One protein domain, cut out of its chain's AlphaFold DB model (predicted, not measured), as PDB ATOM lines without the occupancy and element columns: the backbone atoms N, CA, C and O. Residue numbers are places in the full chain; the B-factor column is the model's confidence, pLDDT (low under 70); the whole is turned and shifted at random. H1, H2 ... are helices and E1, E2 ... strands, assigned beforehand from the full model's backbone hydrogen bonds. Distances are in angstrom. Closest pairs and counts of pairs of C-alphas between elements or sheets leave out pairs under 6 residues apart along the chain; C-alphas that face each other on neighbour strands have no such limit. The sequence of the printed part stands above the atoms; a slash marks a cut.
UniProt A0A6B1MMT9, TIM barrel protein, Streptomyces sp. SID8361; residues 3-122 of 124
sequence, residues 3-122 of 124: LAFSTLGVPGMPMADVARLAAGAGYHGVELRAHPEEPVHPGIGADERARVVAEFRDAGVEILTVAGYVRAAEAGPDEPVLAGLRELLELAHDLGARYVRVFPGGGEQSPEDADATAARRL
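AT A GLANCE: This is residues 3 to 122 of the 124 residues of the protein "TIM barrel protein" of Streptomyces sp. SID8361 (UniProt A0A6B1MMT9). A curled sheet of four parallel strands has helices H1, H2 and H3 on one face, in two layers. Long E3 and H3 run side by side along the longest axis, with H1 and H2 toward one end and H4, off the sheet, at the other. The printed part has 120 residues, with four named helices and four named strands alternating as E1 H1 E2 H2 E3 H3 E4 H4; the sheet's order is E1 E2 E3 E4. The class is mixed, helices and strands; the whole is compact, with a radius of gyration of the C-alphas of 15.5 A, yet elongated, spanning 46 by 27 by 22 A.

HOW THE PARTS SIT: E1, residues 4 to 6, is an edge strand, parallel to E2, residues 29 to 33, at 13 degrees; N 31 and O 5 are 2.9 A apart, within hydrogen-bond range. Between them in the chain, H1, residues 15 to 24, is on the sheet at a height of 9.8 A over it, only just slantwise to E2 at 31 degrees on the local plane. H2, residues 46 to 58, touches H1 with its residues 52 to 56 alone, at a shallow tilt of 13 degrees, the same way; their closest C-alphas, of Ala 19 and Phe 56, are 5.4 A apart. E3, residues 62 to 71, is parallel to E2 at 26 degrees, with N 64 and O 30 at 2.8 A. H3, residues 78 to 95, is on the same face as H1 at a height of 8.9 A over the sheet, over E3 and E4, residues 99 to 103, and along E3 at 12 degrees on the local plane. E4, the other edge strand, is parallel to E3 at 27 degrees, with N 101 and O 66 at 2.9 A. Three strand-helix-strand units, each two parallel neighbour strands joined through a helix, are E1 H1 E2, E2 H2 E3 and E3 H3 E4, with right-handed crossovers. H4, residues 111 to 122, is not on the sheet and only just touches H3, with 3 pairs of C-alphas within 8 A, the closest being those of Leu 82 and Arg 121, 6.7 A apart. In H1, H2, H3 and H4 every O i to N i+4 pair is within hydrogen-bond range.

IN THESE COORDINATES: E1 begins at C-alpha 4, (201.104, 208.047, 193.097). H2 is 18.2 A long, E3 25.5 A and H3 25.7 A, with C-alpha 78 at (168.951, 206.671, 194.287). H4, 16.2 A long, ends at C-alpha 122, (177.687, 201.789, 197.700).

THE WHOLE: The two C-alphas farthest apart, of Asp 58 and Ser 110, are 46.9 A apart. The printed part has no cut, and its long link is E2 to H2. No printed residue is under 70 in pLDDT.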
ATOM      1  N   LEU A   3     204.483 205.251 195.215       97.88
ATOM      2  CA  LEU A   3     203.956 206.619 195.207       97.88
ATOM      3  C   LEU A   3     203.029 206.818 194.010       97.88
ATOM      4  O   LEU A   3     203.316 206.297 192.934       97.88
ATOM      5  N   ALA A   4     201.977 207.612 194.180       98.25
ATOM      6  CA  ALA A   4     201.104 208.047 193.097       98.25
ATOM      7  C   ALA A   4     200.767 209.535 193.242       98.25
ATOM      8  O   ALA A   4     200.841 210.072 194.349       98.25
ATOM      9  N   PHE A   5     200.383 210.188 192.144       98.25
ATOM     10  CA  PHE A   5     199.841 211.548 192.172       98.25
ATOM     11  C   PHE A   5     198.507 211.630 191.425       98.25
ATOM     12  O   PHE A   5     198.166 210.759 190.630       98.25
ATOM     13  N   SER A   6     197.743 212.685 191.702       98.44
ATOM     14  CA  SER A   6     196.443 212.931 191.078       98.44
ATOM     15  C   SER A   6     196.570 213.898 189.906       98.44
ATOM     16  O   SER A   6     197.219 214.940 190.044       98.44
ATOM     17  N   THR A   7     195.896 213.626 188.787       98.62
ATOM     18  CA  THR A   7     195.863 214.562 187.648       98.62
ATOM     19  C   THR A   7     195.171 215.887 187.975       98.62
ATOM     20  O   THR A   7     195.328 216.848 187.231       98.62
ATOM     21  N   LEU A   8     194.524 216.008 189.144       97.56
ATOM     22  CA  LEU A   8     194.126 217.298 189.726       97.56
ATOM     23  C   LEU A   8     195.286 218.309 189.819       97.56
ATOM     24  O   LEU A   8     195.043 219.510 189.780       97.56
ATOM     25  N   GLY A   9     196.534 217.843 189.949       97.38
ATOM     26  CA  GLY A   9     197.722 218.705 189.962       97.38
ATOM     27  C   GLY A   9     198.215 219.142 188.577       97.38
ATOM     28  O   GLY A   9     199.114 219.975 188.500       97.38
ATOM     29  N   VAL A  10     197.659 218.581 187.497       98.00
ATOM     30  CA  VAL A  10     198.050 218.820 186.094       98.00
ATOM     31  C   VAL A  10     196.814 218.847 185.169       98.00
ATOM     32  O   VAL A  10     196.720 218.047 184.236       98.00
ATOM     33  N   PRO A  11     195.835 219.735 185.424       97.12
ATOM     34  CA  PRO A  11     194.555 219.731 184.713       97.12
ATOM     35  C   PRO A  11     194.729 219.933 183.201       97.12
ATOM     36  O   PRO A  11     195.526 220.768 182.768       97.12
ATOM     37  N   GLY A  12     193.980 219.171 182.401       96.88
ATOM     38  CA  GLY A  12     193.985 219.244 180.936       96.88
ATOM     39  C   GLY A  12     195.241 218.684 180.254       96.88
ATOM     40  O   GLY A  12     195.332 218.713 179.027       96.88
ATOM     41  N   MET A  13     196.217 218.175 181.014       98.38
ATOM     42  CA  MET A  13     197.437 217.595 180.451       98.38
ATOM     43  C   MET A  13     197.119 216.305 179.668       98.38
ATOM     44  O   MET A  13     196.415 215.444 180.198       98.38
ATOM     45  N   PRO A  14     197.652 216.116 178.443       98.19
ATOM     46  CA  PRO A  14     197.479 214.871 177.691       98.19
ATOM     47  C   PRO A  14     197.959 213.637 178.471       98.19
ATOM     48  O   PRO A  14     198.985 213.691 179.150       98.19
ATOM     49  N   MET A  15     197.265 212.499 178.349       98.50
ATOM     50  CA  MET A  15     197.570 211.293 179.142       98.50
ATOM     51  C   MET A  15     198.975 210.730 178.881       98.50
ATOM     52  O   MET A  15     199.668 210.371 179.834       98.50
ATOM     53  N   ALA A  16     199.471 210.799 177.643       98.44
ATOM     54  CA  ALA A  16     200.858 210.468 177.325       98.44
ATOM     55  C   ALA A  16     201.870 211.338 178.096       98.44
ATOM     56  O   ALA A  16     202.915 210.852 178.535       98.44
ATOM     57  N   ASP A  17     201.569 212.625 178.288       98.75
ATOM     58  CA  ASP A  17     202.434 213.552 179.016       98.75
ATOM     59  C   ASP A  17     202.379 213.274 180.525       98.75
ATOM     60  O   ASP A  17     203.422 213.270 181.181       98.75
ATOM     61  N   VAL A  18     201.194 212.942 181.055       98.81
ATOM     62  CA  VAL A  18     201.011 212.484 182.443       98.81
ATOM     63  C   VAL A  18     201.807 211.202 182.706       98.81
ATOM     64  O   VAL A  18     202.518 211.122 183.709       98.81
ATOM     65  N   ALA A  19     201.743 210.220 181.805       98.69
ATOM     66  CA  ALA A  19     202.468 208.957 181.927       98.69
ATOM     67  C   ALA A  19     203.992 209.175 181.930       98.69
ATOM     68  O   ALA A  19     204.695 208.658 182.805       98.69
ATOM     69  N   ARG A  20     204.510 210.014 181.019       98.69
ATOM     70  CA  ARG A  20     205.935 210.396 181.004       98.69
ATOM     71  C   ARG A  20     206.349 211.149 182.265       98.69
ATOM     72  O   ARG A  20     207.427 210.881 182.793       98.69
ATOM     73  N   LEU A  21     205.519 212.076 182.751       98.69
ATOM     74  CA  LEU A  21     205.782 212.823 183.982       98.69
ATOM     75  C   LEU A  21     205.870 211.879 185.184       98.69
ATOM     76  O   LEU A  21     206.822 211.964 185.957       98.69
ATOM     77  N   ALA A  22     204.912 210.959 185.318       98.56
ATOM     78  CA  ALA A  22     204.889 209.977 186.395       98.56
ATOM     79  C   ALA A  22     206.152 209.110 186.399       98.56
ATOM     80  O   ALA A  22     206.849 209.060 187.415       98.56
ATOM     81  N   ALA A  23     206.487 208.507 185.255       98.44
ATOM     82  CA  ALA A  23     207.669 207.664 185.120       98.44
ATOM     83  C   ALA A  23     208.965 208.449 185.389       98.44
ATOM     84  O   ALA A  23     209.808 208.017 186.175       98.44
ATOM     85  N   GLY A  24     209.109 209.637 184.791       98.44
ATOM     86  CA  GLY A  24     210.300 210.477 184.933       98.44
ATOM     87  C   GLY A  24     210.520 211.015 186.350       98.44
ATOM     88  O   GLY A  24     211.663 211.224 186.753       98.44
ATOM     89  N   ALA A  25     209.446 211.204 187.119       98.06
ATOM     90  CA  ALA A  25     209.503 211.672 188.504       98.06
ATOM     91  C   ALA A  25     209.514 210.534 189.548       98.06
ATOM     92  O   ALA A  25     209.511 210.806 190.748       98.06
ATOM     93  N   GLY A  26     209.543 209.263 189.123       97.94
ATOM     94  CA  GLY A  26     209.609 208.105 190.024       97.94
ATOM     95  C   GLY A  26     208.280 207.732 190.695       97.94
ATOM     96  O   GLY A  26     208.268 207.013 191.702       97.94
ATOM     97  N   TYR A  27     207.151 208.199 190.159       98.56
ATOM     98  CA  TYR A  27     205.832 207.733 190.574       98.56
ATOM     99  C   TYR A  27     205.519 206.376 189.947       98.56
ATOM    100  O   TYR A  27     205.926 206.055 188.837       98.56
ATOM    101  N   HIS A  28     204.778 205.571 190.697       98.56
ATOM    102  CA  HIS A  28     204.410 204.203 190.341       98.56
ATOM    103  C   HIS A  28     202.959 204.111 189.871       98.56
ATOM    104  O   HIS A  28     202.562 203.084 189.328       98.56
ATOM    105  N   GLY A  29     202.164 205.154 190.108       98.56
ATOM    106  CA  GLY A  29     200.794 205.205 189.641       98.56
ATOM    107  C   GLY A  29     200.205 206.606 189.604       98.56
ATOM    108  O   GLY A  29     200.828 207.577 190.040       98.56
ATOM    109  N   VAL A  30     198.985 206.685 189.094       98.75
ATOM    110  CA  VAL A  30     198.205 207.916 188.991       98.75
ATOM    111  C   VAL A  30     196.767 207.706 189.445       98.75
ATOM    112  O   VAL A  30     196.193 206.630 189.286       98.75
ATOM    113  N   GLU A  31     196.169 208.758 189.983       98.81
ATOM    114  CA  GLU A  31     194.720 208.890 190.084       98.81
ATOM    115  C   GLU A  31     194.242 209.835 188.978       98.81
ATOM    116  O   GLU A  31     194.694 210.978 188.890       98.81
ATOM    117  N   LEU A  32     193.323 209.358 188.141       98.69
ATOM    118  CA  LEU A  32     192.792 210.106 187.008       98.69
ATOM    119  C   LEU A  32     191.515 210.835 187.418       98.69
ATOM    120  O   LEU A  32     190.518 210.205 187.767       98.69
ATOM    121  N   ARG A  33     191.525 212.167 187.353       98.50
ATOM    122  CA  ARG A  33     190.321 212.996 187.483       98.50
ATOM    123  C   ARG A  33     189.376 212.721 186.310       98.50
ATOM    124  O   ARG A  33     189.683 213.092 185.184       98.50
ATOM    125  N   ALA A  34     188.218 212.133 186.598       98.19
ATOM    126  CA  ALA A  34     187.159 211.885 185.628       98.19
ATOM    127  C   ALA A  34     186.170 213.054 185.592       98.19
ATOM    128  O   ALA A  34     185.245 213.128 186.403       98.19
ATOM    129  N   HIS A  35     186.377 213.986 184.662       97.50
ATOM    130  CA  HIS A  35     185.538 215.176 184.495       97.50
ATOM    131  C   HIS A  35     185.375 215.508 183.004       97.50
ATOM    132  O   HIS A  35     186.345 215.343 182.275       97.50
ATOM    133  N   PRO A  36     184.221 216.018 182.530       95.50
ATOM    134  CA  PRO A  36     184.005 216.307 181.103       95.50
ATOM    135  C   PRO A  36     185.013 217.267 180.449       95.50
ATOM    136  O   PRO A  36     185.126 217.303 179.232       95.50
ATOM    137  N   GLU A  37     185.722 218.065 181.248       95.12
ATOM    138  CA  GLU A  37     186.776 218.981 180.778       95.12
ATOM    139  C   GLU A  37     188.172 218.337 180.743       95.12
ATOM    140  O   GLU A  37     189.134 218.969 180.317       95.12
ATOM    141  N   GLU A  38     188.307 217.104 181.231       97.75
ATOM    142  CA  GLU A  38     189.570 216.372 181.291       97.75
ATOM    143  C   GLU A  38     189.648 215.338 180.161       97.75
ATOM    144  O   GLU A  38     188.615 214.864 179.693       97.75
ATOM    145  N   PRO A  39     190.853 214.908 179.749       96.88
ATOM    146  CA  PRO A  39     191.003 213.904 178.690       96.88
ATOM    147  C   PRO A  39     190.393 212.533 179.012       96.88
ATOM    148  O   PRO A  39     190.156 211.737 178.106       96.88
ATOM    149  N   VAL A  40     190.170 212.234 180.294       98.00
ATOM    150  CA  VAL A  40     189.566 210.983 180.757       98.00
ATOM    151  C   VAL A  40     188.254 211.299 181.459       98.00
ATOM    152  O   VAL A  40     188.244 211.970 182.485       98.00
ATOM    153  N   HIS A  41     187.143 210.803 180.919       98.31
ATOM    154  CA  HIS A  41     185.808 210.924 181.506       98.31
ATOM    155  C   HIS A  41     184.880 209.830 180.955       98.31
ATOM    156  O   HIS A  41     185.194 209.249 179.917       98.31
ATOM    157  N   PRO A  42     183.724 209.543 181.586       97.88
ATOM    158  CA  PRO A  42     182.852 208.443 181.152       97.88
ATOM    159  C   PRO A  42     182.359 208.536 179.700       97.88
ATOM    160  O   PRO A  42     182.063 207.520 179.082       97.88
ATOM    161  N   GLY A  43     182.324 209.743 179.134       97.31
ATOM    162  CA  GLY A  43     181.868 209.993 177.764       97.31
ATOM    163  C   GLY A  43     182.868 209.647 176.653       97.31
ATOM    164  O   GLY A  43     182.491 209.746 175.488       97.31
ATOM    165  N   ILE A  44     184.114 209.268 176.967       98.31
ATOM    166  CA  ILE A  44     185.081 208.837 175.942       98.31
ATOM    167  C   ILE A  44     184.803 207.396 175.492       98.31
ATOM    168  O   ILE A  44     184.378 206.552 176.293       98.31
ATOM    169  N   GLY A  45     185.083 207.110 174.220       98.25
ATOM    170  CA  GLY A  45     184.876 205.803 173.608       98.25
ATOM    171  C   GLY A  45     185.925 204.758 173.993       98.25
ATOM    172  O   GLY A  45     186.930 205.037 174.650       98.25
ATOM    173  N   ALA A  46     185.683 203.517 173.565       98.06
ATOM    174  CA  ALA A  46     186.556 202.380 173.857       98.06
ATOM    175  C   ALA A  46     187.975 202.554 173.285       98.06
ATOM    176  O   ALA A  46     188.949 202.170 173.933       98.06
ATOM    177  N   ASP A  47     188.104 203.173 172.107       98.44
ATOM    178  CA  ASP A  47     189.399 203.425 171.472       98.44
ATOM    179  C   ASP A  47     190.232 204.425 172.282       98.44
ATOM    180  O   ASP A  47     191.431 204.215 172.476       98.44
ATOM    181  N   GLU A  48     189.618 205.497 172.791       98.50
ATOM    182  CA  GLU A  48     190.291 206.440 173.683       98.50
ATOM    183  C   GLU A  48     190.716 205.769 174.994       98.50
ATOM    184  O   GLU A  48     191.870 205.914 175.397       98.50
ATOM    185  N   ARG A  49     189.840 204.970 175.623       98.69
ATOM    186  CA  ARG A  49     190.177 204.212 176.847       98.69
ATOM    187  C   ARG A  49     191.365 203.274 176.613       98.69
ATOM    188  O   ARG A  49     192.318 203.281 177.392       98.69
ATOM    189  N   ALA A  50     191.359 202.528 175.508       98.69
ATOM    190  CA  ALA A  50     192.439 201.610 175.151       98.69
ATOM    191  C   ALA A  50     193.777 202.330 174.912       98.69
ATOM    192  O   ALA A  50     194.830 201.815 175.297       98.69
ATOM    193  N   ARG A  51     193.752 203.530 174.315       98.69
ATOM    194  CA  ARG A  51     194.953 204.366 174.147       98.69
ATOM    195  C   ARG A  51     195.525 204.801 175.490       98.69
ATOM    196  O   ARG A  51     196.720 204.626 175.701       98.69
ATOM    197  N   VAL A  52     194.686 205.280 176.409       98.69
ATOM    198  CA  VAL A  52     195.121 205.665 177.762       98.69
ATOM    199  C   VAL A  52     195.776 204.480 178.474       98.69
ATOM    200  O   VAL A  52     196.884 204.604 178.991       98.69
ATOM    201  N   VAL A  53     195.152 203.299 178.438       98.88
ATOM    202  CA  VAL A  53     195.735 202.079 179.022       98.88
ATOM    203  C   VAL A  53     197.103 201.763 178.418       98.88
ATOM    204  O   VAL A  53     198.040 201.450 179.154       98.88
ATOM    205  N   ALA A  54     197.240 201.846 177.091       98.81
ATOM    206  CA  ALA A  54     198.507 201.594 176.416       98.81
ATOM    207  C   ALA A  54     199.593 202.600 176.831       98.81
ATOM    208  O   ALA A  54     200.697 202.179 177.161       98.81
ATOM    209  N   GLU A  55     199.277 203.895 176.892       98.62
ATOM    210  CA  GLU A  55     200.215 204.951 177.297       98.62
ATOM    211  C   GLU A  55     200.778 204.718 178.707       98.62
ATOM    212  O   GLU A  55     201.991 204.787 178.919       98.62
ATOM    213  N   PHE A  56     199.913 204.387 179.669       98.75
ATOM    214  CA  PHE A  56     200.329 204.111 181.045       98.75
ATOM    215  C   PHE A  56     201.086 202.784 181.178       98.75
ATOM    216  O   PHE A  56     202.111 202.724 181.863       98.75
ATOM    217  N   ARG A  57     200.647 201.736 180.468       98.69
ATOM    218  CA  ARG A  57     201.350 200.446 180.414       98.69
ATOM    219  C   ARG A  57     202.763 200.606 179.859       98.69
ATOM    220  O   ARG A  57     203.704 200.084 180.451       98.69
ATOM    221  N   ASP A  58     202.913 201.321 178.749       98.56
ATOM    222  CA  ASP A  58     204.196 201.498 178.066       98.56
ATOM    223  C   ASP A  58     205.161 202.371 178.895       98.56
ATOM    224  O   ASP A  58     206.375 202.183 178.835       98.56
ATOM    225  N   ALA A  59     204.629 203.263 179.740       98.38
ATOM    226  CA  ALA A  59     205.397 204.019 180.732       98.38
ATOM    227  C   ALA A  59     205.699 203.237 182.028       98.38
ATOM    228  O   ALA A  59     206.459 203.722 182.869       98.38
ATOM    229  N   GLY A  60     205.113 202.050 182.221       98.31
ATOM    230  CA  GLY A  60     205.254 201.268 183.451       98.31
ATOM    231  C   GLY A  60     204.586 201.908 184.677       98.31
ATOM    232  O   GLY A  60     205.035 201.684 185.802       98.31
ATOM    233  N   VAL A  61     203.534 202.706 184.471       98.75
ATOM    234  CA  VAL A  61     202.814 203.450 185.515       98.75
ATOM    235  C   VAL A  61     201.408 202.873 185.679       98.75
ATOM    236  O   VAL A  61     200.680 202.687 184.712       98.75
ATOM    237  N   GLU A  62     201.008 202.585 186.914       98.62
ATOM    238  CA  GLU A  62     199.690 202.026 187.222       98.62
ATOM    239  C   GLU A  62     198.597 203.107 187.219       98.62
ATOM    240  O   GLU A  62     198.712 204.121 187.907       98.62
ATOM    241  N   ILE A  63     197.479 202.873 186.531       98.81
ATOM    242  CA  ILE A  63     196.257 203.651 186.767       98.81
ATOM    243  C   ILE A  63     195.627 203.114 188.055       98.81
ATOM    244  O   ILE A  63     195.047 202.033 188.074       98.81
ATOM    245  N   LEU A  64     195.787 203.835 189.163       98.38
ATOM    246  CA  LEU A  64     195.367 203.373 190.487       98.38
ATOM    247  C   LEU A  64     193.860 203.552 190.689       98.38
ATOM    248  O   LEU A  64     193.172 202.635 191.145       98.38
ATOM    249  N   THR A  65     193.366 204.744 190.358       98.75
ATOM    250  CA  THR A  65     192.034 205.212 190.748       98.75
ATOM    251  C   THR A  65     191.424 206.090 189.661       98.75
ATOM    252  O   THR A  65     192.109 206.945 189.101       98.75
ATOM    253  N   VAL A  66     190.118 205.946 189.434       98.81
ATOM    254  CA  VAL A  66     189.288 206.936 188.736       98.81
ATOM    255  C   VAL A  66     188.611 207.827 189.779       98.81
ATOM    256  O   VAL A  66     187.842 207.353 190.613       98.81
ATOM    257  N   ALA A  67     188.907 209.123 189.765       98.56
ATOM    258  CA  ALA A  67     188.351 210.104 190.689       98.56
ATOM    259  C   ALA A  67     187.170 210.839 190.056       98.56
ATOM    260  O   ALA A  67     187.358 211.775 189.278       98.56
ATOM    261  N   GLY A  68     185.959 210.404 190.400       98.00
ATOM    262  CA  GLY A  68     184.715 211.012 189.948       98.00
ATOM    263  C   GLY A  68     184.119 211.997 190.954       98.00
ATOM    264  O   GLY A  68     184.618 212.190 192.064       98.00
ATOM    265  N   TYR A  69     183.008 212.609 190.550       97.88
ATOM    266  CA  TYR A  69     182.305 213.641 191.323       97.88
ATOM    267  C   TYR A  69     180.943 213.193 191.861       97.88
ATOM    268  O   TYR A  69     180.207 214.006 192.418       97.88
ATOM    269  N   VAL A  70     180.616 211.904 191.725       98.31
ATOM    270  CA  VAL A  70     179.396 211.328 192.297       98.31
ATOM    271  C   VAL A  70     179.379 211.555 193.805       98.31
ATOM    272  O   VAL A  70     180.394 211.376 194.479       98.31
ATOM    273  N   ARG A  71     178.222 211.959 194.325       98.44
ATOM    274  CA  ARG A  71     177.985 212.227 195.741       98.44
ATOM    275  C   ARG A  71     177.160 211.093 196.342       98.44
ATOM    276  O   ARG A  71     175.942 211.058 196.202       98.44
ATOM    277  N   ALA A  72     177.826 210.141 196.985       98.00
ATOM    278  CA  ALA A  72     177.207 208.898 197.445       98.00
ATOM    279  C   ALA A  72     176.044 209.128 198.428       98.00
ATOM    280  O   ALA A  72     175.032 208.433 198.361       98.00
ATOM    281  N   ALA A  73     176.154 210.130 199.297       98.19
ATOM    282  CA  ALA A  73     175.156 210.499 200.295       98.19
ATOM    283  C   ALA A  73     174.162 211.574 199.818       98.19
ATOM    284  O   ALA A  73     173.381 212.042 200.635       98.19
ATOM    285  N   GLU A  74     174.180 211.996 198.547       97.81
ATOM    286  CA  GLU A  74     173.323 213.093 198.072       97.81
ATOM    287  C   GLU A  74     171.831 212.807 198.294       97.81
ATOM    288  O   GLU A  74     171.320 211.758 197.891       97.81
ATOM    289  N   ALA A  75     171.122 213.740 198.926       95.25
ATOM    290  CA  ALA A  75     169.689 213.617 199.157       95.25
ATOM    291  C   ALA A  75     168.907 213.404 197.848       95.25
ATOM    292  O   ALA A  75     169.247 213.947 196.799       95.25
ATOM    293  N   GLY A  76     167.800 212.665 197.935       95.06
ATOM    294  CA  GLY A  76     166.893 212.441 196.810       95.06
ATOM    295  C   GLY A  76     166.941 211.011 196.261       95.06
ATOM    296  O   GLY A  76     167.330 210.089 196.984       95.06
ATOM    297  N   PRO A  77     166.468 210.797 195.020       96.25
ATOM    298  CA  PRO A  77     166.331 209.460 194.449       96.25
ATOM    299  C   PRO A  77     167.689 208.778 194.262       96.25
ATOM    300  O   PRO A  77     168.686 209.427 193.960       96.25
ATOM    301  N   ASP A  78     167.715 207.451 194.400       97.38
ATOM    302  CA  ASP A  78     168.951 206.671 194.287       97.38
ATOM    303  C   ASP A  78     169.452 206.571 192.835       97.38
ATOM    304  O   ASP A  78     170.658 206.623 192.603       97.38
ATOM    305  N   GLU A  79     168.548 206.472 191.853       97.81
ATOM    306  CA  GLU A  79     168.924 206.112 190.478       97.81
ATOM    307  C   GLU A  79     169.949 207.052 189.818       97.81
ATOM    308  O   GLU A  79     170.900 206.536 189.240       97.81
ATOM    309  N   PRO A  80     169.866 208.396 189.923       97.81
ATOM    310  CA  PRO A  80     170.892 209.267 189.342       97.81
ATOM    311  C   PRO A  80     172.292 209.032 189.927       97.81
ATOM    312  O   PRO A  80     173.285 209.063 189.202       97.81
ATOM    313  N   VAL A  81     172.375 208.754 191.232       98.38
ATOM    314  CA  VAL A  81     173.646 208.458 191.906       98.38
ATOM    315  C   VAL A  81     174.160 207.085 191.479       98.38
ATOM    316  O   VAL A  81     175.336 206.956 191.145       98.38
ATOM    317  N   LEU A  82     173.285 206.076 191.429       98.50
ATOM    318  CA  LEU A  82     173.644 204.723 190.994       98.50
ATOM    319  C   LEU A  82     174.091 204.685 189.528       98.50
ATOM    320  O   LEU A  82     175.071 204.015 189.216       98.50
ATOM    321  N   ALA A  83     173.427 205.424 188.637       98.38
ATOM    322  CA  ALA A  83     173.838 205.553 187.243       98.38
ATOM    323  C   ALA A  83     175.251 206.148 187.133       98.38
ATOM    324  O   ALA A  83     176.117 205.552 186.495       98.38
ATOM    325  N   GLY A  84     175.526 207.247 187.845       98.19
ATOM    326  CA  GLY A  84     176.864 207.840 187.877       98.19
ATOM    327  C   GLY A  84     177.930 206.910 188.474       98.19
ATOM    328  O   GLY A  84     179.060 206.878 187.990       98.19
ATOM    329  N   LEU A  85     177.596 206.124 189.508       98.44
ATOM    330  CA  LEU A  85     178.509 205.107 190.049       98.44
ATOM    331  C   LEU A  85     178.831 204.035 189.004       98.44
ATOM    332  O   LEU A  85     180.000 203.691 188.843       98.44
ATOM    333  N   ARG A  86     177.823 203.532 188.281       98.38
ATOM    334  CA  ARG A  86     178.010 202.527 187.224       98.38
ATOM    335  C   ARG A  86     178.905 203.052 186.105       98.38
ATOM    336  O   ARG A  86     179.863 202.376 185.756       98.38
ATOM    337  N   GLU A  87     178.683 204.277 185.634       98.44
ATOM    338  CA  GLU A  87     179.533 204.909 184.615       98.44
ATOM    339  C   GLU A  87     181.005 205.016 185.053       98.44
ATOM    340  O   GLU A  87     181.924 204.761 184.270       98.44
ATOM    341  N   LEU A  88     181.255 205.369 186.319       98.62
ATOM    342  CA  LEU A  88     182.612 205.423 186.865       98.62
ATOM    343  C   LEU A  88     183.233 204.031 187.026       98.62
ATOM    344  O   LEU A  88     184.430 203.880 186.788       98.62
ATOM    345  N   LEU A  89     182.445 203.030 187.426       98.56
ATOM    346  CA  LEU A  89     182.894 201.640 187.544       98.56
ATOM    347  C   LEU A  89     183.233 201.044 186.176       98.56
ATOM    348  O   LEU A  89     184.258 200.383 186.052       98.56
ATOM    349  N   GLU A  90     182.428 201.316 185.150       98.62
ATOM    350  CA  GLU A  90     182.705 200.924 183.765       98.62
ATOM    351  C   GLU A  90     183.989 201.581 183.252       98.62
ATOM    352  O   GLU A  90     184.859 200.908 182.701       98.62
ATOM    353  N   LEU A  91     184.160 202.886 183.489       98.81
ATOM    354  CA  LEU A  91     185.394 203.580 183.129       98.81
ATOM    355  C   LEU A  91     186.608 202.997 183.870       98.81
ATOM    356  O   LEU A  91     187.646 202.763 183.258       98.81
ATOM    357  N   ALA A  92     186.493 202.743 185.175       98.81
ATOM    358  CA  ALA A  92     187.570 202.149 185.965       98.81
ATOM    359  C   ALA A  92     187.917 200.735 185.490       98.81
ATOM    360  O   ALA A  92     189.098 200.422 185.353       98.81
ATOM    361  N   HIS A  93     186.908 199.917 185.191       98.69
ATOM    362  CA  HIS A  93     187.076 198.582 184.629       98.69
ATOM    363  C   HIS A  93     187.880 198.628 183.325       98.69
ATOM    364  O   HIS A  93     188.898 197.947 183.207       98.69
ATOM    365  N   ASP A  94     187.476 199.480 182.383       98.75
ATOM    366  CA  ASP A  94     188.120 199.572 181.071       98.75
ATOM    367  C   ASP A  94     189.546 200.126 181.146       98.75
ATOM    368  O   ASP A  94     190.407 199.740 180.356       98.75
ATOM    369  N   LEU A  95     189.813 201.009 182.112       98.75
ATOM    370  CA  LEU A  95     191.150 201.545 182.375       98.75
ATOM    371  C   LEU A  95     192.023 200.614 183.235       98.75
ATOM    372  O   LEU A  95     193.208 200.886 183.425       98.75
ATOM    373  N   GLY A  96     191.459 199.532 183.779       98.56
ATOM    374  CA  GLY A  96     192.144 198.634 184.712       98.56
ATOM    375  C   GLY A  96     192.419 199.249 186.092       98.56
ATOM    376  O   GLY A  96     193.291 198.760 186.814       98.56
ATOM    377  N   ALA A  97     191.701 200.310 186.467       98.69
ATOM    378  CA  ALA A  97     191.835 200.968 187.760       98.69
ATOM    379  C   ALA A  97     191.181 200.144 188.876       98.69
ATOM    380  O   ALA A  97     190.059 199.658 188.741       98.69
ATOM    381  N   ARG A  98     191.863 200.015 190.020       97.88
ATOM    382  CA  ARG A  98     191.365 199.224 191.162       97.88
ATOM    383  C   ARG A  98     190.324 199.948 192.003       97.88
ATOM    384  O   ARG A  98     189.588 199.297 192.741       97.88
ATOM    385  N   TYR A  99     190.306 201.273 191.942       98.44
ATOM    386  CA  TYR A  99     189.477 202.084 192.816       98.44
ATOM    387  C   TYR A  99     188.684 203.120 192.027       98.44
ATOM    388  O   TYR A  99     189.158 203.690 191.041       98.44
ATOM    389  N   VAL A 100     187.495 203.424 192.535       98.56
ATOM    390  CA  VAL A 100     186.730 204.614 192.177       98.56
ATOM    391  C   VAL A 100     186.653 205.486 193.419       98.56
ATOM    392  O   VAL A 100     186.283 205.016 194.494       98.56
ATOM    393  N   ARG A 101     187.014 206.759 193.283       98.56
ATOM    394  CA  ARG A 101     186.873 207.752 194.346       98.56
ATOM    395  C   ARG A 101     185.641 208.610 194.074       98.56
ATOM    396  O   ARG A 101     185.437 209.072 192.955       98.56
ATOM    397  N   VAL A 102     184.848 208.820 195.120       98.25
ATOM    398  CA  VAL A 102     183.589 209.576 195.113       98.25
ATOM    399  C   VAL A 102     183.595 210.621 196.227       98.25
ATOM    400  O   VAL A 102     184.491 210.636 197.074       98.25
ATOM    401  N   PHE A 103     182.588 211.487 196.242       98.06
ATOM    402  CA  PHE A 103     182.335 212.415 197.337       98.06
ATOM    403  C   PHE A 103     181.227 211.890 198.254       98.06
ATOM    404  O   PHE A 103     180.349 211.159 197.800       98.06
ATOM    405  N   PRO A 104     181.220 212.292 199.537       95.75
ATOM    406  CA  PRO A 104     180.098 212.021 200.426       95.75
ATOM    407  C   PRO A 104     178.860 212.806 199.967       95.75
ATOM    408  O   PRO A 104     177.940 212.222 199.417       95.75
ATOM    409  N   GLY A 105     178.853 214.137 200.092       96.06
ATOM    410  CA  GLY A 105     177.788 214.994 199.551       96.06
ATOM    411  C   GLY A 105     176.453 214.978 200.308       96.06
ATOM    412  O   GLY A 105     175.432 215.265 199.697       96.06
ATOM    413  N   GLY A 106     176.458 214.697 201.615       95.12
ATOM    414  CA  GLY A 106     175.247 214.658 202.456       95.12
ATOM    415  C   GLY A 106     174.589 216.015 202.761       95.12
ATOM    416  O   GLY A 106     173.528 216.049 203.373       95.12
ATOM    417  N   GLY A 107     175.186 217.139 202.344       94.44
ATOM    418  CA  GLY A 107     174.596 218.475 202.506       94.44
ATOM    419  C   GLY A 107     174.162 218.778 203.946       94.44
ATOM    420  O   GLY A 107     174.964 218.655 204.866       94.44
ATOM    421  N   GLU A 108     172.891 219.153 204.112       94.81
ATOM    422  CA  GLU A 108     172.261 219.498 205.400       94.81
ATOM    423  C   GLU A 108     171.639 218.289 206.133       94.81
ATOM    424  O   GLU A 108     170.951 218.461 207.139       94.81
ATOM    425  N   GLN A 109     171.813 217.065 205.624       95.56
ATOM    426  CA  GLN A 109     171.312 215.863 206.294       95.56
ATOM    427  C   GLN A 109     172.029 215.642 207.628       95.56
ATOM    428  O   GLN A 109     173.173 216.061 207.826       95.56
ATOM    429  N   SER A 110     171.376 214.917 208.541       97.25
ATOM    430  CA  SER A 110     172.080 214.405 209.712       97.25
ATOM    431  C   SER A 110     173.206 213.452 209.265       97.25
ATOM    432  O   SER A 110     173.050 212.765 208.248       97.25
ATOM    433  N   PRO A 111     174.337 213.371 209.995       96.56
ATOM    434  CA  PRO A 111     175.402 212.421 209.669       96.56
ATOM    435  C   PRO A 111     174.909 210.971 209.573       96.56
ATOM    436  O   PRO A 111     175.320 210.248 208.674       96.56
ATOM    437  N   GLU A 112     173.978 210.570 210.442       97.62
ATOM    438  CA  GLU A 112     173.397 209.222 210.452       97.62
ATOM    439  C   GLU A 112     172.611 208.924 209.164       97.62
ATOM    440  O   GLU A 112     172.815 207.881 208.538       97.62
ATOM    441  N   ASP A 113     171.770 209.860 208.712       97.50
ATOM    442  CA  ASP A 113     170.994 209.697 207.477       97.50
ATOM    443  C   ASP A 113     171.888 209.708 206.228       97.50
ATOM    444  O   ASP A 113     171.643 208.968 205.266       97.50
ATOM    445  N   ALA A 114     172.922 210.556 206.224       97.94
ATOM    446  CA  ALA A 114     173.895 210.637 205.139       97.94
ATOM    447  C   ALA A 114     174.706 209.335 205.020       97.94
ATOM    448  O   ALA A 114     174.825 208.786 203.920       97.94
ATOM    449  N   ASP A 115     175.190 208.799 206.144       97.62
ATOM    450  CA  ASP A 115     175.935 207.540 206.194       97.62
ATOM    451  C   ASP A 115     175.062 206.360 205.758       97.62
ATOM    452  O   ASP A 115     175.477 205.562 204.915       97.62
ATOM    453  N   ALA A 116     173.820 206.277 206.249       97.25
ATOM    454  CA  ALA A 116     172.873 205.238 205.842       97.25
ATOM    455  C   ALA A 116     172.561 205.296 204.335       97.25
ATOM    456  O   ALA A 116     172.447 204.259 203.671       97.25
ATOM    457  N   THR A 117     172.453 206.503 203.772       97.81
ATOM    458  CA  THR A 117     172.223 206.713 202.335       97.81
ATOM    459  C   THR A 117     173.426 206.275 201.502       97.81
ATOM    460  O   THR A 117     173.259 205.513 200.546       97.81
ATOM    461  N   ALA A 118     174.638 206.697 201.877       98.00
ATOM    462  CA  ALA A 118     175.860 206.297 201.186       98.00
ATOM    463  C   ALA A 118     176.090 204.784 201.268       98.00
ATOM    464  O   ALA A 118     176.347 204.157 200.244       98.00
ATOM    465  N   ALA A 119     175.948 204.183 202.454       97.38
ATOM    466  CA  ALA A 119     176.141 202.749 202.651       97.38
ATOM    467  C   ALA A 119     175.182 201.917 201.790       97.38
ATOM    468  O   ALA A 119     175.619 200.972 201.134       97.38
ATOM    469  N   ARG A 120     173.897 202.298 201.727       97.12
ATOM    470  CA  ARG A 120     172.905 201.625 200.872       97.12
ATOM    471  C   ARG A 120     173.305 201.667 199.397       97.12
ATOM    472  O   ARG A 120     173.229 200.645 198.728       97.12
ATOM    473  N   ARG A 121     173.718 202.832 198.889       97.94
ATOM    474  CA  ARG A 121     174.051 203.015 197.465       97.94
ATOM    475  C   ARG A 121     175.381 202.381 197.071       97.94
ATOM    476  O   ARG A 121     175.489 201.870 195.967       97.94
ATOM    477  N   LEU A 122     176.377 202.400 197.954       96.38
ATOM    478  CA  LEU A 122     177.687 201.789 197.700       96.38
ATOM    479  C   LEU A 122     177.661 200.254 197.781       96.38
ATOM    480  O   LEU A 122     178.590 199.615 197.295       96.38
TER     481      LEU A 122